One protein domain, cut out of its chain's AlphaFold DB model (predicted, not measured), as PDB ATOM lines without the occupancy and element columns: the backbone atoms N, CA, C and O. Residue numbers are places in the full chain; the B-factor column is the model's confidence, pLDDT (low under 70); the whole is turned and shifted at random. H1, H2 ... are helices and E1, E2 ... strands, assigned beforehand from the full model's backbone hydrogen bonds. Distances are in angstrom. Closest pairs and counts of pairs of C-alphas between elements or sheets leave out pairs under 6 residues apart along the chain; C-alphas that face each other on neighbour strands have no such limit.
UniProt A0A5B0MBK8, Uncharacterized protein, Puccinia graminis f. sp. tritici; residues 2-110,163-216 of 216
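AT A GLANCE: This is residues 2 to 110 and 163 to 216 of the 216 residues of an uncharacterized protein of Puccinia graminis f. sp. tritici (UniProt A0A5B0MBK8). A three-stranded sheet, E2, E1 and E3, has H3 over one face and H2 over the opposite face. Beside this part runs the long helix H5, with the strand pair E5 and E6 at its beginning and the pair E4 and E7 near its end; residues 209 to 216, most of them in H6, stick out as an arm. The 163 printed residues hold six named helices and seven named strands, in the order H1 E1 E2 H2 H3 E3 E4 H4 E5 E6 H5 E7 H6; the class is mixed, helices and strands. The sheet E2 E1 E3 is mixed, E4 and E7 are parallel, and E5 and E6 antiparallel. The whole is compact, with a radius of gyration of the C-alphas of 16.0 A and spans of 49 by 33 by 33 A.

HOW THE PARTS SIT: E1, residues 11 to 17, and E2, residues 30 to 36, form an antiparallel hairpin, with N 14 and O 34 2.9 A apart, within hydrogen-bond range. E3, residues 74 to 76, is parallel to E1, with N 13 and O 75 at 2.9 A. H3, residues 60 to 70, is on the sheet at a height of 9.7 A, over E1 and along the strands, at 12 degrees to E1 on the local plane. H2, residues 38 to 44, is on the opposite face, over E2, at a height of 8.5 A. H4, residues 96 to 99, is on the sheet too; its closest C-alpha pair with E2 is Gly 32 and Ser 98, 4.4 A. H3 and H4 only just touch, with 3 pairs of C-alphas within 8 A, the closest being Leu 60 and Val 99 at 4.8 A. H5, residues 173 to 191, has a kink of 26 degrees near residue 181 and touches H4 with residues 173 to 177 alone, closest at the C-alphas of Val 99 and Ser 173, 6.8 A. E5, residues 103 to 108, and E6, residues 168 to 172, are antiparallel, with N 106 and O 170 at 2.9 A; the closest C-alphas of E6 and H5 are those of Leu 170 and Leu 176, 6.5 A. E4, residues 87 to 90, and E7, residues 194 to 200, are parallel, with N 88 and O 194 at 2.9 A; the closest C-alphas of E7 and H5 are those of Leu 195 and Ser 188, 6.6 A. H6, residues 201 to 215, and H1, residues 2 to 8, touch no helix. Every O i to N i+4 pair is within hydrogen-bond range in H1, H2, H3 and H6, and 12 of 15 are in H5; H4 is too short for such a pair, and its one O i to N i+3 pair is not within range.

IN THESE COORDINATES: H1 begins at C-alpha 2 (150.864, 242.207, 189.635). E1 measures 19.3 A from first to last C-alpha, E2 16.6 A, H5 27.2 A and H6 21.5 A. H5 begins at C-alpha 173 (151.071, 272.275, 181.899), and H6 ends at C-alpha 215 (130.361, 237.664, 162.431).

THE WHOLE: The two C-alphas farthest apart are those of Gly 104 and Ser 216, 51.7 A. Residues 111 to 162 are not printed, and C-alphas 110 and 163 are 6.7 A apart across the cut. The links E1 to E2 and H2 to H3 are long. Mean pLDDT of the printed part is 74.6, and 41 residues are under 70, among them 2 to 7, 19 to 27, 49 to 55 and 78 to 84.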
ATOM      1  N   LEU A   2     151.728 242.433 188.457       50.06
ATOM      2  CA  LEU A   2     150.864 242.207 189.635       50.06
ATOM      3  C   LEU A   2     151.557 242.423 190.993       50.06
ATOM      4  O   LEU A   2     150.974 243.039 191.875       50.06
ATOM      5  N   GLU A   3     152.812 242.006 191.146       50.06
ATOM      6  CA  GLU A   3     153.580 242.231 192.379       50.06
ATOM      7  C   GLU A   3     153.858 243.724 192.635       50.06
ATOM      8  O   GLU A   3     153.654 244.236 193.733       50.06
ATOM      9  N   THR A   4     154.234 244.468 191.591       54.97
ATOM     10  CA  THR A   4     154.427 245.925 191.648       54.97
ATOM     11  C   THR A   4     153.116 246.648 191.954       54.97
ATOM     12  O   THR A   4     153.096 247.612 192.715       54.97
ATOM     13  N   VAL A   5     152.005 246.165 191.387       61.12
ATOM     14  CA  VAL A   5     150.670 246.673 191.703       61.12
ATOM     15  C   VAL A   5     150.350 246.472 193.179       61.12
ATOM     16  O   VAL A   5     149.882 247.397 193.831       61.12
ATOM     17  N   TYR A   6     150.601 245.272 193.701       61.16
ATOM     18  CA  TYR A   6     150.309 244.931 195.085       61.16
ATOM     19  C   TYR A   6     151.147 245.765 196.062       61.16
ATOM     20  O   TYR A   6     150.615 246.308 197.025       61.16
ATOM     21  N   ARG A   7     152.440 245.944 195.770       69.56
ATOM     22  CA  ARG A   7     153.381 246.635 196.662       69.56
ATOM     23  C   ARG A   7     153.220 248.154 196.686       69.56
ATOM     24  O   ARG A   7     153.357 248.758 197.742       69.56
ATOM     25  N   TYR A   8     152.945 248.772 195.537       74.31
ATOM     26  CA  TYR A   8     152.894 250.237 195.418       74.31
ATOM     27  C   TYR A   8     151.480 250.797 195.273       74.31
ATOM     28  O   TYR A   8     151.307 252.014 195.277       74.31
ATOM     29  N   ASN A   9     150.478 249.924 195.128       82.50
ATOM     30  CA  ASN A   9     149.079 250.277 194.916       82.50
ATOM     31  C   ASN A   9     148.922 251.452 193.927       82.50
ATOM     32  O   ASN A   9     148.412 252.502 194.302       82.50
ATOM     33  N   PRO A  10     149.396 251.359 192.678       85.12
ATOM     34  CA  PRO A  10     149.342 252.475 191.736       85.12
ATOM     35  C   PRO A  10     147.902 252.887 191.403       85.12
ATOM     36  O   PRO A  10     146.960 252.099 191.512       85.12
ATOM     37  N   ILE A  11     147.736 254.133 190.966       87.19
ATOM     38  CA  ILE A  11     146.503 254.611 190.338       87.19
ATOM     39  C   ILE A  11     146.668 254.409 188.833       87.19
ATOM     40  O   ILE A  11     147.561 254.999 188.229       87.19
ATOM     41  N   PHE A  12     145.823 253.581 188.224       87.25
ATOM     42  CA  PHE A  12     145.840 253.402 186.774       87.25
ATOM     43  C   PHE A  12     144.842 254.324 186.109       87.25
ATOM     44  O   PHE A  12     143.662 254.309 186.467       87.25
ATOM     45  N   ILE A  13     145.306 255.058 185.103       87.38
ATOM     46  CA  ILE A  13     144.456 255.911 184.285       87.38
ATOM     47  C   ILE A  13     144.522 255.530 182.808       87.38
ATOM     48  O   ILE A  13     145.568 255.149 182.279       87.38
ATOM     49  N   ILE A  14     143.370 255.627 182.151       84.50
ATOM     50  CA  ILE A  14     143.190 255.331 180.731       84.50
ATOM     51  C   ILE A  14     142.654 256.595 180.051       84.50
ATOM     52  O   ILE A  14     141.718 257.208 180.584       84.50
ATOM     53  N   PRO A  15     143.219 257.009 178.901       83.81
ATOM     54  CA  PRO A  15     142.697 258.141 178.151       83.81
ATOM     55  C   PRO A  15     141.296 257.828 177.618       83.81
ATOM     56  O   PRO A  15     141.036 256.743 177.104       83.81
ATOM     57  N   VAL A  16     140.391 258.796 177.722       82.50
ATOM     58  CA  VAL A  16     139.048 258.745 177.142       82.50
ATOM     59  C   VAL A  16     139.033 259.635 175.910       82.50
ATOM     60  O   VAL A  16     139.275 260.841 176.001       82.50
ATOM     61  N   LEU A  17     138.736 259.051 174.754       77.94
ATOM     62  CA  LEU A  17     138.695 259.784 173.490       77.94
ATOM     63  C   LEU A  17     137.414 260.620 173.393       77.94
ATOM     64  O   LEU A  17     136.343 260.200 173.842       77.94
ATOM     65  N   LYS A  18     137.508 261.813 172.798       72.62
ATOM     66  CA  LYS A  18     136.332 262.613 172.445       72.62
ATOM     67  C   LYS A  18     135.585 261.889 171.324       72.62
ATOM     68  O   LYS A  18     136.174 261.562 170.299       72.62
ATOM     69  N   HIS A  19     134.298 261.607 171.527       57.38
ATOM     70  CA  HIS A  19     133.492 260.943 170.508       57.38
ATOM     71  C   HIS A  19     133.213 261.931 169.368       57.38
ATOM     72  O   HIS A  19     132.510 262.921 169.549       57.38
ATOM     73  N   GLY A  20     133.821 261.665 168.220       50.94
ATOM     74  CA  GLY A  20     133.561 262.279 166.926       50.94
ATOM     75  C   GLY A  20     133.997 261.258 165.884       50.94
ATOM     76  O   GLY A  20     135.019 260.597 166.079       50.94
ATOM     77  N   ALA A  21     133.189 261.038 164.847       40.00
ATOM     78  CA  ALA A  21     133.575 260.144 163.763       40.00
ATOM     79  C   ALA A  21     134.925 260.622 163.198       40.00
ATOM     80  O   ALA A  21     135.045 261.815 162.905       40.00
ATOM     81  N   PRO A  22     135.946 259.755 163.080       48.12
ATOM     82  CA  PRO A  22     137.169 260.145 162.405       48.12
ATOM     83  C   PRO A  22     136.822 260.368 160.931       48.12
ATOM     84  O   PRO A  22     136.633 259.418 160.176       48.12
ATOM     85  N   SER A  23     136.699 261.627 160.511       42.97
ATOM     86  CA  SER A  23     136.923 261.962 159.108       42.97
ATOM     87  C   SER A  23     138.385 261.635 158.802       42.97
ATOM     88  O   SER A  23     139.255 261.843 159.653       42.97
ATOM     89  N   GLN A  24     138.658 261.047 157.634       41.41
ATOM     90  CA  GLN A  24     140.015 260.668 157.232       41.41
ATOM     91  C   GLN A  24     140.976 261.847 157.463       41.41
ATOM     92  O   GLN A  24     140.818 262.905 156.863       41.41
ATOM     93  N   GLY A  25     141.933 261.679 158.382       50.56
ATOM     94  CA  GLY A  25     142.919 262.708 158.736       50.56
ATOM     95  C   GLY A  25     142.604 263.582 159.961       50.56
ATOM     96  O   GLY A  25     143.445 264.401 160.320       50.56
ATOM     97  N   SER A  26     141.459 263.420 160.636       53.44
ATOM     98  CA  SER A  26     141.153 264.190 161.852       53.44
ATOM     99  C   SER A  26     141.877 263.630 163.080       53.44
ATOM    100  O   SER A  26     141.852 262.429 163.353       53.44
ATOM    101  N   GLU A  27     142.552 264.505 163.825       63.72
ATOM    102  CA  GLU A  27     143.352 264.116 164.984       63.72
ATOM    103  C   GLU A  27     142.464 263.634 166.136       63.72
ATOM    104  O   GLU A  27     141.529 264.309 166.568       63.72
ATOM    105  N   VAL A  28     142.768 262.448 166.662       71.75
ATOM    106  CA  VAL A  28     142.029 261.874 167.789       71.75
ATOM    107  C   VAL A  28     142.401 262.630 169.065       71.75
ATOM    108  O   VAL A  28     143.533 262.536 169.537       71.75
ATOM    109  N   LEU A  29     141.435 263.354 169.633       76.69
ATOM    110  CA  LEU A  29     141.626 264.172 170.832       76.69
ATOM    111  C   LEU A  29     141.197 263.437 172.106       76.69
ATOM    112  O   LEU A  29     140.120 262.831 172.169       76.69
ATOM    113  N   VAL A  30     142.001 263.556 173.163       80.94
ATOM    114  CA  VAL A  30     141.643 263.074 174.504       80.94
ATOM    115  C   VAL A  30     140.698 264.071 175.178       80.94
ATOM    116  O   VAL A  30     141.028 265.247 175.332       80.94
ATOM    117  N   ARG A  31     139.525 263.604 175.626       82.38
ATOM    118  CA  ARG A  31     138.564 264.387 176.426       82.38
ATOM    119  C   ARG A  31     139.006 264.514 177.886       82.38
ATOM    120  O   ARG A  31     138.761 265.536 178.513       82.38
ATOM    121  N   GLY A  32     139.638 263.474 178.417       83.38
ATOM    122  CA  GLY A  32     140.159 263.406 179.780       83.38
ATOM    123  C   GLY A  32     140.547 261.975 180.133       83.38
ATOM    124  O   GLY A  32     140.718 261.142 179.243       83.38
ATOM    125  N   PHE A  33     140.670 261.685 181.421       85.81
ATOM    126  CA  PHE A  33     141.154 260.404 181.918       85.81
ATOM    127  C   PHE A  33     140.143 259.747 182.850       85.81
ATOM    128  O   PHE A  33     139.375 260.412 183.549       85.81
ATOM    129  N   GLU A  34     140.174 258.421 182.872       86.88
ATOM    130  CA  GLU A  34     139.356 257.591 183.746       86.88
ATOM    131  C   GLU A  34     140.259 256.676 184.579       86.88
ATOM    132  O   GLU A  34     141.156 256.033 184.031       86.88
ATOM    133  N   SER A  35     140.008 256.576 185.888       86.62
ATOM    134  CA  SER A  35     140.711 255.622 186.749       86.62
ATOM    135  C   SER A  35     140.097 254.230 186.669       86.62
ATOM    136  O   SER A  35     138.880 254.084 186.815       86.62
ATOM    137  N   LYS A  36     140.925 253.193 186.543       83.62
ATOM    138  CA  LYS A  36     140.476 251.796 186.582       83.62
ATOM    139  C   LYS A  36     141.273 250.983 187.596       83.62
ATOM    140  O   LYS A  36     142.461 251.199 187.803       83.62
ATOM    141  N   GLY A  37     140.609 250.008 188.211       83.38
ATOM    142  CA  GLY A  37     141.293 248.938 188.932       83.38
ATOM    143  C   GLY A  37     141.932 247.935 187.966       83.38
ATOM    144  O   GLY A  37     141.617 247.906 186.778       83.38
ATOM    145  N   VAL A  38     142.783 247.061 188.496       77.94
ATOM    146  CA  VAL A  38     143.517 246.034 187.730       77.94
ATOM    147  C   VAL A  38     142.571 245.086 187.005       77.94
ATOM    148  O   VAL A  38     142.751 244.811 185.824       77.94
ATOM    149  N   LEU A  39     141.520 244.628 187.688       76.81
ATOM    150  CA  LEU A  39     140.498 243.777 187.079       76.81
ATOM    151  C   LEU A  39     139.775 244.513 185.946       76.81
ATOM    152  O   LEU A  39     139.596 243.966 184.863       76.81
ATOM    153  N   GLY A  40     139.441 245.791 186.154       77.38
ATOM    154  CA  GLY A  40     138.845 246.633 185.117       77.38
ATOM    155  C   GLY A  40     139.760 246.820 183.903       77.38
ATOM    156  O   GLY A  40     139.273 246.847 182.776       77.38
ATOM    157  N   LEU A  41     141.078 246.901 184.114       76.69
ATOM    158  CA  LEU A  41     142.067 246.905 183.035       76.69
ATOM    159  C   LEU A  41     142.096 245.574 182.286       76.69
ATOM    160  O   LEU A  41     142.070 245.587 181.060       76.69
ATOM    161  N   ILE A  42     142.097 244.444 183.004       76.25
ATOM    162  CA  ILE A  42     142.090 243.093 182.422       76.25
ATOM    163  C   ILE A  42     140.873 242.907 181.512       76.25
ATOM    164  O   ILE A  42     141.028 242.512 180.357       76.25
ATOM    165  N   PHE A  43     139.673 243.274 181.968       73.88
ATOM    166  CA  PHE A  43     138.463 243.173 181.142       73.88
ATOM    167  C   PHE A  43     138.490 244.097 179.917       73.88
ATOM    168  O   PHE A  43     137.912 243.772 178.878       73.88
ATOM    169  N   ARG A  44     139.195 245.229 180.008       73.19
ATOM    170  CA  ARG A  44     139.336 246.194 178.911       73.19
ATOM    171  C   ARG A  44     140.491 245.867 177.960       73.19
ATOM    172  O   ARG A  44     140.621 246.530 176.935       73.19
ATOM    173  N   THR A  45     141.294 244.838 178.239       73.75
ATOM    174  CA  THR A  45     142.334 244.380 177.302       73.75
ATOM    175  C   THR A  45     141.730 244.059 175.934       73.75
ATOM    176  O   THR A  45     140.590 243.598 175.820       73.75
ATOM    177  N   GLY A  46     142.462 244.405 174.875       68.31
ATOM    178  CA  GLY A  46     141.999 244.302 173.488       68.31
ATOM    179  C   GLY A  46     140.928 245.307 173.064       68.31
ATOM    180  O   GLY A  46     140.839 245.618 171.876       68.31
ATOM    181  N   HIS A  47     140.161 245.880 173.993       72.25
ATOM    182  CA  HIS A  47     139.180 246.903 173.668       72.25
ATOM    183  C   HIS A  47     139.857 248.265 173.472       72.25
ATOM    184  O   HIS A  47     140.857 248.576 174.127       72.25
ATOM    185  N   PRO A  48     139.336 249.096 172.561       70.25
ATOM    186  CA  PRO A  48     139.723 250.489 172.483       70.25
ATOM    187  C   PRO A  48     139.180 251.248 173.711       70.25
ATOM    188  O   PRO A  48     138.227 250.793 174.356       70.25
ATOM    189  N   PRO A  49     139.749 252.415 174.047       68.94
ATOM    190  CA  PRO A  49     139.264 253.280 175.103       68.94
ATOM    191  C   PRO A  49     137.853 253.788 174.767       68.94
ATOM    192  O   PRO A  49     137.665 254.792 174.087       68.94
ATOM    193  N   SER A  50     136.841 253.064 175.247       64.50
ATOM    194  CA  SER A  50     135.426 253.436 175.171       64.50
ATOM    195  C   SER A  50     134.995 254.240 176.397       64.50
ATOM    196  O   SER A  50     135.311 253.879 177.527       64.50
ATOM    197  N   HIS A  51     134.271 255.338 176.207       64.69
ATOM    198  CA  HIS A  51     133.723 256.094 177.330       64.69
ATOM    199  C   HIS A  51     132.510 255.362 177.918       64.69
ATOM    200  O   HIS A  51     131.558 255.087 177.190       64.69
ATOM    201  N   ASN A  52     132.518 255.085 179.224       62.75
ATOM    202  CA  ASN A  52     131.299 254.706 179.930       62.75
ATOM    203  C   ASN A  52     130.658 255.985 180.509       62.75
ATOM    204  O   ASN A  52     131.303 256.656 181.317       62.75
ATOM    205  N   PRO A  53     129.416 256.346 180.134       60.19
ATOM    206  CA  PRO A  53     128.750 257.547 180.646       60.19
ATOM    207  C   PRO A  53     128.598 257.574 182.173       60.19
ATOM    208  O   PRO A  53     128.478 258.651 182.746       60.19
ATOM    209  N   ALA A  54     128.661 256.419 182.842       58.16
ATOM    210  CA  ALA A  54     128.584 256.329 184.299       58.16
ATOM    211  C   ALA A  54     129.882 256.741 185.025       58.16
ATOM    212  O   ALA A  54     129.876 256.944 186.240       58.16
ATOM    213  N   THR A  55     131.015 256.842 184.324       66.56
ATOM    214  CA  THR A  55     132.327 257.064 184.953       66.56
ATOM    215  C   THR A  55     132.766 258.521 184.877       66.56
ATOM    216  O   THR A  55     132.777 259.125 183.808       66.56
ATOM    217  N   LYS A  56     133.151 259.094 186.025       77.94
ATOM    218  CA  LYS A  56     133.609 260.488 186.119       77.94
ATOM    219  C   LYS A  56     134.937 260.659 185.378       77.94
ATOM    220  O   LYS A  56     135.956 260.114 185.801       77.94
ATOM    221  N   ILE A  57     134.917 261.448 184.305       82.19
ATOM    222  CA  ILE A  57     136.126 261.907 183.618       82.19
ATOM    223  C   ILE A  57     136.795 262.980 184.483       82.19
ATOM    224  O   ILE A  57     136.134 263.923 184.918       82.19
ATOM    225  N   LYS A  58     138.102 262.850 184.703       85.88
ATOM    226  CA  LYS A  58     138.938 263.850 185.381       85.88
ATOM    227  C   LYS A  58     140.074 264.305 184.462       85.88
ATOM    228  O   LYS A  58     140.441 263.592 183.525       85.88
ATOM    229  N   SER A  59     140.634 265.485 184.719       87.19
ATOM    230  CA  SER A  59     141.846 265.943 184.026       87.19
ATOM    231  C   SER A  59     143.095 265.259 184.587       87.19
ATOM    232  O   SER A  59     143.089 264.721 185.699       87.19
ATOM    233  N   LEU A  60     144.192 265.287 183.830       84.88
ATOM    234  CA  LEU A  60     145.461 264.728 184.291       84.88
ATOM    235  C   LEU A  60     145.971 265.436 185.552       84.88
ATOM    236  O   LEU A  60     146.400 264.772 186.492       84.88
ATOM    237  N   ALA A  61     145.855 266.765 185.617       85.44
ATOM    238  CA  ALA A  61     146.231 267.566 186.779       85.44
ATOM    239  C   ALA A  61     145.490 267.133 188.057       85.44
ATOM    240  O   ALA A  61     146.102 267.043 189.121       85.44
ATOM    241  N   GLN A  62     144.200 266.792 187.951       87.31
ATOM    242  CA  GLN A  62     143.423 266.277 189.084       87.31
ATOM    243  C   GLN A  62     143.956 264.924 189.569       87.31
ATOM    244  O   GLN A  62     144.090 264.715 190.774       87.31
ATOM    245  N   PHE A  63     144.316 264.021 188.652       87.38
ATOM    246  CA  PHE A  63     144.932 262.744 189.020       87.38
ATOM    247  C   PHE A  63     146.341 262.902 189.590       87.38
ATOM    248  O   PHE A  63     146.703 262.165 190.502       87.38
ATOM    249  N   LEU A  64     147.121 263.872 189.108       87.12
ATOM    250  CA  LEU A  64     148.426 264.204 189.680       87.12
ATOM    251  C   LEU A  64     148.284 264.729 191.112       87.12
ATOM    252  O   LEU A  64     149.026 264.310 191.998       87.12
ATOM    253  N   GLN A  65     147.299 265.592 191.371       86.50
ATOM    254  CA  GLN A  65     147.007 266.077 192.720       86.50
ATOM    255  C   GLN A  65     146.534 264.942 193.640       86.50
ATOM    256  O   GLN A  65     146.977 264.840 194.783       86.50
ATOM    257  N   GLU A  66     145.675 264.053 193.139       87.31
ATOM    258  CA  GLU A  66     145.200 262.881 193.876       87.31
ATOM    259  C   GLU A  66     146.336 261.889 194.176       87.31
ATOM    260  O   GLU A  66     146.446 261.402 195.301       87.31
ATOM    261  N   SER A  67     147.224 261.655 193.209       86.56
ATOM    262  CA  SER A  67     148.441 260.851 193.355       86.56
ATOM    263  C   SER A  67     149.374 261.431 194.420       86.56
ATOM    264  O   SER A  67     149.800 260.692 195.310       86.56
ATOM    265  N   LYS A  68     149.613 262.753 194.401       85.94
ATOM    266  CA  LYS A  68     150.400 263.462 195.425       85.94
ATOM    267  C   LYS A  68     149.753 263.338 196.811       85.94
ATOM    268  O   LYS A  68     150.438 262.991 197.770       85.94
ATOM    269  N   ARG A  69     148.431 263.536 196.914       86.88
ATOM    270  CA  ARG A  69     147.671 263.424 198.174       86.88
ATOM    271  C   ARG A  69     147.723 262.016 198.766       86.88
ATOM    272  O   ARG A  69     147.886 261.863 199.969       86.88
ATOM    273  N   LEU A  70     147.570 260.996 197.925       86.88
ATOM    274  CA  LEU A  70     147.544 259.596 198.348       86.88
ATOM    275  C   LEU A  70     148.942 258.964 198.428       86.88
ATOM    276  O   LEU A  70     149.049 257.831 198.885       86.88
ATOM    277  N   ARG A  71     149.998 259.667 197.989       85.25
ATOM    278  CA  ARG A  71     151.376 259.158 197.860       85.25
ATOM    279  C   ARG A  71     151.459 257.869 197.032       85.25
ATOM    280  O   ARG A  71     152.231 256.965 197.339       85.25
ATOM    281  N   ARG A  72     150.643 257.779 195.979       86.31
ATOM    282  CA  ARG A  72     150.549 256.603 195.098       86.31
ATOM    283  C   ARG A  72     151.083 256.941 193.710       86.31
ATOM    284  O   ARG A  72     150.706 257.989 193.188       86.31
ATOM    285  N   PRO A  73     151.898 256.083 193.074       86.25
ATOM    286  CA  PRO A  73     152.361 256.337 191.717       86.25
ATOM    287  C   PRO A  73     151.189 256.315 190.728       86.25
ATOM    288  O   PRO A  73     150.278 255.488 190.838       86.25
ATOM    289  N   LEU A  74     151.214 257.229 189.760       87.44
ATOM    290  CA  LEU A  74     150.242 257.305 188.673       87.44
ATOM    291  C   LEU A  74     150.796 256.568 187.449       87.44
ATOM    292  O   LEU A  74     151.890 256.876 186.985       87.44
ATOM    293  N   ILE A  75     150.041 255.604 186.924       88.00
ATOM    294  CA  ILE A  75     150.414 254.828 185.738       88.00
ATOM    295  C   ILE A  75     149.443 255.151 184.611       88.00
ATOM    296  O   ILE A  75     148.225 255.047 184.772       88.00
ATOM    297  N   ILE A  76     150.004 255.510 183.460       85.50
ATOM    298  CA  ILE A  76     149.259 255.928 182.276       85.50
ATOM    299  C   ILE A  76     149.608 254.988 181.136       85.50
ATOM    300  O   ILE A  76     150.782 254.775 180.842       85.50
ATOM    301  N   PHE A  77     148.585 254.450 180.481       81.44
ATOM    302  CA  PHE A  77     148.754 253.711 179.235       81.44
ATOM    303  C   PHE A  77     148.428 254.651 178.072       81.44
ATOM    304  O   PHE A  77     147.244 254.866 177.802       81.44
ATOM    305  N   PRO A  78     149.436 255.229 177.392       69.75
ATOM    306  CA  PRO A  78     149.211 256.261 176.375       69.75
ATOM    307  C   PRO A  78     148.376 255.747 175.195       69.75
ATOM    308  O   PRO A  78     147.566 256.475 174.635       69.75
ATOM    309  N   GLU A  79     148.507 254.461 174.867       68.00
ATOM    310  CA  GLU A  79     147.755 253.809 173.794       68.00
ATOM    311  C   GLU A  79     146.281 253.545 174.162       68.00
ATOM    312  O   GLU A  79     145.444 253.323 173.291       68.00
ATOM    313  N   GLY A  80     145.950 253.507 175.460       63.16
ATOM    314  CA  GLY A  80     144.622 253.137 175.968       63.16
ATOM    315  C   GLY A  80     144.164 251.706 175.633       63.16
ATOM    316  O   GLY A  80     143.075 251.302 176.039       63.16
ATOM    317  N   THR A  81     144.980 250.935 174.912       65.75
ATOM    318  CA  THR A  81     144.730 249.558 174.484       65.75
ATOM    319  C   THR A  81     146.048 248.781 174.410       65.75
ATOM    320  O   THR A  81     147.128 249.357 174.493       65.75
ATOM    321  N   THR A  82     145.973 247.457 174.297       63.50
ATOM    322  CA  THR A  82     147.158 246.599 174.173       63.50
ATOM    323  C   THR A  82     147.635 246.532 172.721       63.50
ATOM    324  O   THR A  82     146.895 246.049 171.852       63.50
ATOM    325  N   SER A  83     148.877 246.963 172.493       66.12
ATOM    326  CA  SER A  83     149.613 246.815 171.234       66.12
ATOM    327  C   SER A  83     149.983 245.353 170.952       66.12
ATOM    328  O   SER A  83     150.052 244.509 171.847       66.12
ATOM    329  N   ASN A  84     150.232 245.041 169.679       69.56
ATOM    330  CA  ASN A  84     150.698 243.730 169.219       69.56
ATOM    331  C   ASN A  84     152.230 243.547 169.319       69.56
ATOM    332  O   ASN A  84     152.762 242.604 168.733       69.56
ATOM    333  N   ASN A  85     152.942 244.450 170.012       70.88
ATOM    334  CA  ASN A  85     154.398 244.440 170.221       70.88
ATOM    335  C   ASN A  85     155.248 244.470 168.931       70.88
ATOM    336  O   ASN A  85     156.457 244.243 168.957       70.88
ATOM    337  N   ARG A  86     154.618 244.767 167.787       71.75
ATOM    338  CA  ARG A  86     155.289 245.060 166.509       71.75
ATOM    339  C   ARG A  86     155.322 246.555 166.240       71.75
ATOM    340  O   ARG A  86     156.300 247.073 165.706       71.75
ATOM    341  N   ALA A  87     154.246 247.229 166.617       71.75
ATOM    342  CA  ALA A  87     154.097 248.653 166.436       71.75
ATOM    343  C   ALA A  87     153.428 249.284 167.655       71.75
ATOM    344  O   ALA A  87     152.712 248.623 168.415       71.75
ATOM    345  N   LEU A  88     153.695 250.567 167.824       74.75
ATOM    346  CA  LEU A  88     153.103 251.406 168.843       74.75
ATOM    347  C   LEU A  88     152.077 252.308 168.134       74.75
ATOM    348  O   LEU A  88     152.445 253.004 167.181       74.75
ATOM    349  N   LEU A  89     150.795 252.221 168.519       74.25
ATOM    350  CA  LEU A  89     149.724 252.977 167.844       74.25
ATOM    351  C   LEU A  89     149.924 254.476 168.029       74.25
ATOM    352  O   LEU A  89     150.484 254.891 169.029       74.25
ATOM    353  N   ARG A  90     149.432 255.320 167.122       74.25
ATOM    354  CA  ARG A  90     149.582 256.768 167.308       74.25
ATOM    355  C   ARG A  90     148.917 257.224 168.615       74.25
ATOM    356  O   ARG A  90     147.736 256.938 168.833       74.25
ATOM    357  N   CYS A  91     149.669 257.944 169.451       70.50
ATOM    358  CA  CYS A  91     149.147 258.545 170.676       70.50
ATOM    359  C   CYS A  91     148.032 259.550 170.324       70.50
ATOM    360  O   CYS A  91     148.217 260.356 169.405       70.50
ATOM    361  N   PRO A  92     146.872 259.518 171.004       73.19
ATOM    362  CA  PRO A  92     145.867 260.551 170.820       73.19
ATOM    363  C   PRO A  92     146.382 261.873 171.399       73.19
ATOM    364  O   PRO A  92     146.967 261.896 172.484       73.19
ATOM    365  N   LYS A  93     146.154 262.983 170.693       76.94
ATOM    366  CA  LYS A  93     146.649 264.289 171.133       76.94
ATOM    367  C   LYS A  93     145.950 264.736 172.414       76.94
ATOM    368  O   LYS A  93     144.727 264.614 172.571       76.94
ATOM    369  N   LEU A  94     146.755 265.260 173.333       77.69
ATOM    370  CA  LEU A  94     146.282 265.881 174.560       77.69
ATOM    371  C   LEU A  94     145.907 267.338 174.293       77.69
ATOM    372  O   LEU A  94     146.570 268.031 173.532       77.69
ATOM    373  N   ASN A  95     144.852 267.793 174.960       77.31
ATOM    374  CA  ASN A  95     144.394 269.174 174.931       77.31
ATOM    375  C   ASN A  95     144.675 269.821 176.285       77.31
ATOM    376  O   ASN A  95     144.717 269.141 177.312       77.31
ATOM    377  N   GLU A  96     144.730 271.149 176.319       74.00
ATOM    378  CA  GLU A  96     144.859 271.903 177.573       74.00
ATOM    379  C   GLU A  96     143.744 271.567 178.575       74.00
ATOM    380  O   GLU A  96     143.979 271.509 179.778       74.00
ATOM    381  N   ILE A  97     142.540 271.255 178.082       74.94
ATOM    382  CA  ILE A  97     141.397 270.840 178.908       74.94
ATOM    383  C   ILE A  97     141.619 269.447 179.516       74.94
ATOM    384  O   ILE A  97     141.274 269.219 180.676       74.94
ATOM    385  N   SER A  98     142.189 268.502 178.758       77.56
ATOM    386  CA  SER A  98     142.418 267.141 179.259       77.56
ATOM    387  C   SER A  98     143.612 267.067 180.208       77.56
ATOM    388  O   SER A  98     143.603 266.257 181.139       77.56
ATOM    389  N   VAL A  99     144.595 267.950 180.027       81.00
ATOM    390  CA  VAL A  99     145.721 268.126 180.948       81.00
ATOM    391  C   VAL A  99     145.300 268.889 182.208       81.00
ATOM    392  O   VAL A  99     145.528 268.401 183.314       81.00
ATOM    393  N   GLY A 100     144.602 270.014 182.066       78.31
ATOM    394  CA  GLY A 100     144.265 270.924 183.159       78.31
ATOM    395  C   GLY A 100     145.453 271.784 183.612       78.31
ATOM    396  O   GLY A 100     146.600 271.538 183.248       78.31
ATOM    397  N   LYS A 101     145.190 272.806 184.434       77.69
ATOM    398  CA  LYS A 101     146.258 273.622 185.030       77.69
ATOM    399  C   LYS A 101     146.942 272.824 186.140       77.69
ATOM    400  O   LYS A 101     146.293 272.451 187.116       77.69
ATOM    401  N   HIS A 102     148.233 272.552 185.975       74.50
ATOM    402  CA  HIS A 102     149.078 271.974 187.014       74.50
ATOM    403  C   HIS A 102     150.219 272.935 187.301       74.50
ATOM    404  O   HIS A 102     150.889 273.370 186.367       74.50
ATOM    405  N   ASP A 103     150.416 273.231 188.579       67.06
ATOM    406  CA  ASP A 103     151.556 273.991 189.060       67.06
ATOM    407  C   ASP A 103     152.387 273.066 189.951       67.06
ATOM    408  O   ASP A 103     151.893 272.513 190.944       67.06
ATOM    409  N   GLY A 104     153.617 272.799 189.524       69.88
ATOM    410  CA  GLY A 104     154.570 272.000 190.274       69.88
ATOM    411  C   GLY A 104     155.247 270.891 189.482       69.88
ATOM    412  O   GLY A 104     154.762 270.395 188.468       69.88
ATOM    413  N   LYS A 105     156.372 270.458 190.050       78.62
ATOM    414  CA  LYS A 105     157.283 269.501 189.433       78.62
ATOM    415  C   LYS A 105     156.656 268.118 189.309       78.62
ATOM    416  O   LYS A 105     156.124 267.575 190.291       78.62
ATOM    417  N   VAL A 106     156.735 267.535 188.119       81.31
ATOM    418  CA  VAL A 106     156.335 266.153 187.832       81.31
ATOM    419  C   VAL A 106     157.514 265.424 187.203       81.31
ATOM    420  O   VAL A 106     158.131 265.922 186.270       81.31
ATOM    421  N   LYS A 107     157.818 264.228 187.710       85.62
ATOM    422  CA  LYS A 107     158.805 263.329 187.105       85.62
ATOM    423  C   LYS A 107     158.070 262.228 186.361       85.62
ATOM    424  O   LYS A 107     157.317 261.468 186.974       85.62
ATOM    425  N   VAL A 108     158.271 262.155 185.052       84.69
ATOM    426  CA  VAL A 108     157.683 261.125 184.195       84.69
ATOM    427  C   VAL A 108     158.732 260.063 183.910       84.69
ATOM    428  O   VAL A 108     159.781 260.344 183.333       84.69
ATOM    429  N   PHE A 109     158.419 258.832 184.306       86.00
ATOM    430  CA  PHE A 109     159.227 257.652 184.030       86.00
ATOM    431  C   PHE A 109     158.593 256.880 182.881       86.00
ATOM    432  O   PHE A 109     157.420 256.505 182.942       86.00
ATOM    433  N   CYS A 110     159.372 256.641 181.834       85.19
ATOM    434  CA  CYS A 110     158.907 255.900 180.673       85.19
ATOM    435  C   CYS A 110     159.322 254.436 180.804       85.19
ATOM    436  O   CYS A 110     160.487 254.127 181.049       85.19
ATOM    437  N   PRO A 163     164.166 253.901 178.630       77.44
ATOM    438  CA  PRO A 163     164.915 254.827 177.799       77.44
ATOM    439  C   PRO A 163     166.257 255.163 178.457       77.44
ATOM    440  O   PRO A 163     166.439 254.982 179.656       77.44
ATOM    441  N   ARG A 164     167.205 255.664 177.659       70.88
ATOM    442  CA  ARG A 164     168.525 256.082 178.164       70.88
ATOM    443  C   ARG A 164     168.451 257.283 179.113       70.88
ATOM    444  O   ARG A 164     169.392 257.517 179.856       70.88
ATOM    445  N   THR A 165     167.373 258.054 179.036       71.31
ATOM    446  CA  THR A 165     167.062 259.150 179.950       71.31
ATOM    447  C   THR A 165     166.229 258.620 181.116       71.31
ATOM    448  O   THR A 165     165.163 258.041 180.903       71.31
ATOM    449  N   ASP A 166     166.710 258.829 182.345       67.56
ATOM    450  CA  ASP A 166     166.107 258.246 183.552       67.56
ATOM    451  C   ASP A 166     164.685 258.768 183.825       67.56
ATOM    452  O   ASP A 166     163.796 258.001 184.200       67.56
ATOM    453  N   PHE A 167     164.447 260.070 183.633       76.19
ATOM    454  CA  PHE A 167     163.135 260.697 183.805       76.19
ATOM    455  C   PHE A 167     163.028 262.025 183.047       76.19
ATOM    456  O   PHE A 167     164.030 262.687 182.783       76.19
ATOM    457  N   ILE A 168     161.797 262.427 182.725       80.19
ATOM    458  CA  ILE A 168     161.473 263.760 182.200       80.19
ATOM    459  C   ILE A 168     160.935 264.596 183.367       80.19
ATOM    460  O   ILE A 168     159.929 264.214 183.971       80.19
ATOM    461  N   GLU A 169     161.610 265.692 183.718       80.12
ATOM    462  CA  GLU A 169     161.136 266.656 184.723       80.12
ATOM    463  C   GLU A 169     160.322 267.765 184.051       80.12
ATOM    464  O   GLU A 169     160.671 268.243 182.973       80.12
ATOM    465  N   LEU A 170     159.204 268.123 184.675       76.38
ATOM    466  CA  LEU A 170     158.159 268.961 184.100       76.38
ATOM    467  C   LEU A 170     157.698 269.995 185.112       76.38
ATOM    468  O   LEU A 170     157.233 269.605 186.183       76.38
ATOM    469  N   ASP A 171     157.749 271.270 184.733       70.00
ATOM    470  CA  ASP A 171     157.401 272.386 185.617       70.00
ATOM    471  C   ASP A 171     156.069 273.060 185.234       70.00
ATOM    472  O   ASP A 171     155.454 273.705 186.081       70.00
ATOM    473  N   SER A 172     155.573 272.885 183.998       72.00
ATOM    474  CA  SER A 172     154.329 273.524 183.529       72.00
ATOM    475  C   SER A 172     153.382 272.609 182.736       72.00
ATOM    476  O   SER A 172     153.763 271.576 182.179       72.00
ATOM    477  N   SER A 173     152.108 273.012 182.639       67.62
ATOM    478  CA  SER A 173     151.071 272.275 181.899       67.62
ATOM    479  C   SER A 173     151.301 272.228 180.385       67.62
ATOM    480  O   SER A 173     150.938 271.238 179.751       67.62
ATOM    481  N   THR A 174     151.915 273.259 179.792       70.12
ATOM    482  CA  THR A 174     152.255 273.282 178.357       70.12
ATOM    483  C   THR A 174     153.406 272.330 178.043       70.12
ATOM    484  O   THR A 174     153.360 271.608 177.048       70.12
ATOM    485  N   GLN A 175     154.394 272.240 178.938       72.88
ATOM    486  CA  GLN A 175     155.461 271.243 178.844       72.88
ATOM    487  C   GLN A 175     154.921 269.815 178.979       72.88
ATOM    488  O   GLN A 175     155.473 268.898 178.368       72.88
ATOM    489  N   LEU A 176     153.833 269.615 179.735       74.75
ATOM    490  CA  LEU A 176     153.233 268.296 179.930       74.75
ATOM    491  C   LEU A 176     152.733 267.695 178.614       74.75
ATOM    492  O   LEU A 176     153.048 266.545 178.334       74.75
ATOM    493  N   VAL A 177     152.024 268.465 177.781       74.31
ATOM    494  CA  VAL A 177     151.538 268.007 176.462       74.31
ATOM    495  C   VAL A 177     152.702 267.541 175.585       74.31
ATOM    496  O   VAL A 177     152.714 266.394 175.142       74.31
ATOM    497  N   ASN A 178     153.716 268.394 175.408       76.00
ATOM    498  CA  ASN A 178     154.885 268.084 174.580       76.00
ATOM    499  C   ASN A 178     155.664 266.878 175.123       76.00
ATOM    500  O   ASN A 178     156.164 266.047 174.369       76.00
ATOM    501  N   SER A 179     155.730 266.733 176.446       75.94
ATOM    502  CA  SER A 179     156.448 265.624 177.074       75.94
ATOM    503  C   SER A 179     155.746 264.284 176.926       75.94
ATOM    504  O   SER A 179     156.415 263.258 176.970       75.94
ATOM    505  N   PHE A 180     154.426 264.256 176.728       76.75
ATOM    506  CA  PHE A 180     153.731 263.012 176.393       76.75
ATOM    507  C   PHE A 180     154.123 262.493 175.011       76.75
ATOM    508  O   PHE A 180     154.283 261.284 174.849       76.75
ATOM    509  N   GLU A 181     154.298 263.386 174.036       78.94
ATOM    510  CA  GLU A 181     154.786 263.013 172.705       78.94
ATOM    511  C   GLU A 181     156.243 262.533 172.786       78.94
ATOM    512  O   GLU A 181     156.551 261.429 172.335       78.94
ATOM    513  N   LEU A 182     157.107 263.269 173.497       82.38
ATOM    514  CA  LEU A 182     158.500 262.861 173.730       82.38
ATOM    515  C   LEU A 182     158.611 261.522 174.474       82.38
ATOM    516  O   LEU A 182     159.423 260.672 174.108       82.38
ATOM    517  N   ALA A 183     157.787 261.295 175.500       81.44
ATOM    518  CA  ALA A 183     157.733 260.028 176.229       81.44
ATOM    519  C   ALA A 183     157.415 258.856 175.293       81.44
ATOM    520  O   ALA A 183     157.956 257.759 175.440       81.44
ATOM    521  N   PHE A 184     156.558 259.090 174.303       79.44
ATOM    522  CA  PHE A 184     156.171 258.086 173.328       79.44
ATOM    523  C   PHE A 184     157.306 257.729 172.372       79.44
ATOM    524  O   PHE A 184     157.579 256.545 172.147       79.44
ATOM    525  N   ASP A 185     158.013 258.741 171.876       82.81
ATOM    526  CA  ASP A 185     159.192 258.555 171.036       82.81
ATOM    527  C   ASP A 185     160.304 257.826 171.796       82.81
ATOM    528  O   ASP A 185     160.910 256.890 171.266       82.81
ATOM    529  N   LEU A 186     160.509 258.157 173.073       84.19
ATOM    530  CA  LEU A 186     161.458 257.461 173.943       84.19
ATOM    531  C   LEU A 186     161.080 255.990 174.164       84.19
ATOM    532  O   LEU A 186     161.949 255.119 174.094       84.19
ATOM    533  N   ILE A 187     159.796 255.682 174.387       83.25
ATOM    534  CA  ILE A 187     159.305 254.295 174.512       83.25
ATOM    535  C   ILE A 187     159.526 253.528 173.204       83.25
ATOM    536  O   ILE A 187     160.009 252.391 173.220       83.25
ATOM    537  N   SER A 188     159.200 254.158 172.074       82.56
ATOM    538  CA  SER A 188     159.373 253.605 170.733       82.56
ATOM    539  C   SER A 188     160.840 253.251 170.458       82.56
ATOM    540  O   SER A 188     161.155 252.113 170.089       82.56
ATOM    541  N   GLN A 189     161.758 254.179 170.750       84.50
ATOM    542  CA  GLN A 189     163.202 253.982 170.619       84.50
ATOM    543  C   GLN A 189     163.726 252.894 171.569       84.50
ATOM    544  O   GLN A 189     164.464 252.002 171.140       84.50
ATOM    545  N   ALA A 190     163.308 252.907 172.839       83.25
ATOM    546  CA  ALA A 190     163.742 251.931 173.838       83.25
ATOM    547  C   ALA A 190     163.337 250.496 173.449       83.25
ATOM    548  O   ALA A 190     164.161 249.571 173.462       83.25
ATOM    549  N   ALA A 191     162.083 250.293 173.039       79.75
ATOM    550  CA  ALA A 191     161.574 248.977 172.646       79.75
ATOM    551  C   ALA A 191     161.884 248.576 171.190       79.75
ATOM    552  O   ALA A 191     161.657 247.413 170.828       79.75
ATOM    553  N   LYS A 192     162.459 249.484 170.384       82.00
ATOM    554  CA  LYS A 192     162.660 249.325 168.932       82.00
ATOM    555  C   LYS A 192     161.340 248.998 168.216       82.00
ATOM    556  O   LYS A 192     161.270 248.035 167.451       82.00
ATOM    557  N   LEU A 193     160.280 249.739 168.539       79.00
ATOM    558  CA  LEU A 193     158.953 249.578 167.940       79.00
ATOM    559  C   LEU A 193     158.757 250.590 166.811       79.00
ATOM    560  O   LEU A 193     159.313 251.683 166.845       79.00
ATOM    561  N   LYS A 194     157.962 250.236 165.797       80.62
ATOM    562  CA  LYS A 194     157.573 251.194 164.756       80.62
ATOM    563  C   LYS A 194     156.389 252.021 165.251       80.62
ATOM    564  O   LYS A 194     155.358 251.452 165.606       80.62
ATOM    565  N   LEU A 195     156.519 253.340 165.243       74.69
ATOM    566  CA  LEU A 195     155.412 254.250 165.527       74.69
ATOM    567  C   LEU A 195     154.533 254.354 164.274       74.69
ATOM    568  O   LEU A 195     155.023 254.663 163.185       74.69
ATOM    569  N   THR A 196     153.247 254.022 164.386       72.56
ATOM    570  CA  THR A 196     152.335 254.098 163.237       72.56
ATOM    571  C   THR A 196     151.892 255.537 163.015       72.56
ATOM    572  O   THR A 196     151.261 256.126 163.885       72.56
ATOM    573  N   SER A 197     152.165 256.096 161.838       66.06
ATOM    574  CA  SER A 197     151.751 257.462 161.484       66.06
ATOM    575  C   SER A 197     150.250 257.581 161.183       66.06
ATOM    576  O   SER A 197     149.637 258.603 161.494       66.06
ATOM    577  N   GLN A 198     149.659 256.528 160.605       64.69
ATOM    578  CA  GLN A 198     148.289 256.531 160.069       64.69
ATOM    579  C   GLN A 198     147.283 255.724 160.893       64.69
ATOM    580  O   GLN A 198     146.088 255.920 160.727       64.69
ATOM    581  N   ILE A 199     147.746 254.814 161.757       67.88
ATOM    582  CA  ILE A 199     146.867 253.925 162.526       67.88
ATOM    583  C   ILE A 199     146.796 254.435 163.962       67.88
ATOM    584  O   ILE A 199     147.776 254.419 164.710       67.88
ATOM    585  N   SER A 200     145.616 254.899 164.335       72.00
ATOM    586  CA  SER A 200     145.285 255.381 165.666       72.00
ATOM    587  C   SER A 200     144.406 254.380 166.409       72.00
ATOM    588  O   SER A 200     143.896 253.395 165.865       72.00
ATOM    589  N   CYS A 201     144.165 254.659 167.685       69.00
ATOM    590  CA  CYS A 201     143.219 253.872 168.456       69.00
ATOM    591  C   CYS A 201     141.764 253.979 167.936       69.00
ATOM    592  O   CYS A 201     140.956 253.088 168.212       69.00
ATOM    593  N   ALA A 202     141.422 255.027 167.177       68.38
ATOM    594  CA  ALA A 202     140.116 255.154 166.530       68.38
ATOM    595  C   ALA A 202     139.984 254.203 165.329       68.38
ATOM    596  O   ALA A 202     138.950 253.571 165.153       68.38
ATOM    597  N   ASP A 203     141.048 253.980 164.562       70.00
ATOM    598  CA  ASP A 203     141.005 253.023 163.447       70.00
ATOM    599  C   ASP A 203     140.813 251.589 163.958       70.00
ATOM    600  O   ASP A 203     140.118 250.772 163.348       70.00
ATOM    601  N   LYS A 204     141.337 251.300 165.158       72.06
ATOM    602  CA  LYS A 204     141.073 250.041 165.865       72.06
ATOM    603  C   LYS A 204     139.594 249.879 166.233       72.06
ATOM    604  O   LYS A 204     139.088 248.763 166.151       72.06
ATOM    605  N   THR A 205     138.878 250.944 166.623       71.81
ATOM    606  CA  THR A 205     137.430 250.841 166.904       71.81
ATOM    607  C   THR A 205     136.660 250.505 165.627       71.81
ATOM    608  O   THR A 205     135.830 249.596 165.648       71.81
ATOM    609  N   GLY A 206     136.992 251.165 164.513       70.69
ATOM    610  CA  GLY A 206     136.408 250.902 163.197       70.69
ATOM    611  C   GLY A 206     136.629 249.459 162.743       70.69
ATOM    612  O   GLY A 206     135.674 248.766 162.394       70.69
ATOM    613  N   PHE A 207     137.864 248.963 162.848       74.44
ATOM    614  CA  PHE A 207     138.199 247.576 162.516       74.44
ATOM    615  C   PHE A 207     137.425 246.558 163.366       74.44
ATOM    616  O   PHE A 207     136.909 245.569 162.845       74.44
ATOM    617  N   LEU A 208     137.301 246.794 164.674       74.06
ATOM    618  CA  LEU A 208     136.544 245.900 165.551       74.06
ATOM    619  C   LEU A 208     135.044 245.908 165.243       74.06
ATOM    620  O   LEU A 208     134.409 244.860 165.333       74.06
ATOM    621  N   ASN A 209     134.481 247.055 164.862       75.75
ATOM    622  CA  ASN A 209     133.085 247.144 164.437       75.75
ATOM    623  C   ASN A 209     132.852 246.385 163.125       75.75
ATOM    624  O   ASN A 209     131.899 245.615 163.042       75.75
ATOM    625  N   TYR A 210     133.763 246.512 162.157       77.44
ATOM    626  CA  TYR A 210     133.737 245.727 160.921       77.44
ATOM    627  C   TYR A 210     133.831 244.211 161.182       77.44
ATOM    628  O   TYR A 210     133.094 243.412 160.607       77.44
ATOM    629  N   LEU A 211     134.709 243.782 162.094       75.75
ATOM    630  CA  LEU A 211     134.793 242.367 162.466       75.75
ATOM    631  C   LEU A 211     133.514 241.854 163.135       75.75
ATOM    632  O   LEU A 211     133.145 240.701 162.925       75.75
ATOM    633  N   LYS A 212     132.848 242.687 163.942       76.50
ATOM    634  CA  LYS A 212     131.556 242.337 164.546       76.50
ATOM    635  C   LYS A 212     130.465 242.202 163.490       76.50
ATOM    636  O   LYS A 212     129.732 241.224 163.541       76.50
ATOM    637  N   SER A 213     130.396 243.115 162.518       74.56
ATOM    638  CA  SER A 213     129.391 243.048 161.448       74.56
ATOM    639  C   SER A 213     129.578 241.846 160.524       74.56
ATOM    640  O   SER A 213     128.601 241.360 159.984       74.56
ATOM    641  N   ARG A 214     130.809 241.343 160.347       74.75
ATOM    642  CA  ARG A 214     131.078 240.135 159.544       74.75
ATOM    643  C   ARG A 214     130.747 238.823 160.271       74.75
ATOM    644  O   ARG A 214     130.639 237.786 159.629       74.75
ATOM    645  N   LYS A 215     130.695 238.840 161.607       63.53
ATOM    646  CA  LYS A 215     130.361 237.664 162.431       63.53
ATOM    647  C   LYS A 215     128.860 237.535 162.723       63.53
ATOM    648  O   LYS A 215     128.475 236.506 163.272       63.53
ATOM    649  N   SER A 216     128.076 238.571 162.425       51.66
ATOM    650  CA  SER A 216     126.609 238.559 162.462       51.66
ATOM    651  C   SER A 216     126.043 238.128 161.120       51.66
ATOM    652  O   SER A 216     124.869 237.708 161.146       51.66
TER     653      SER A 216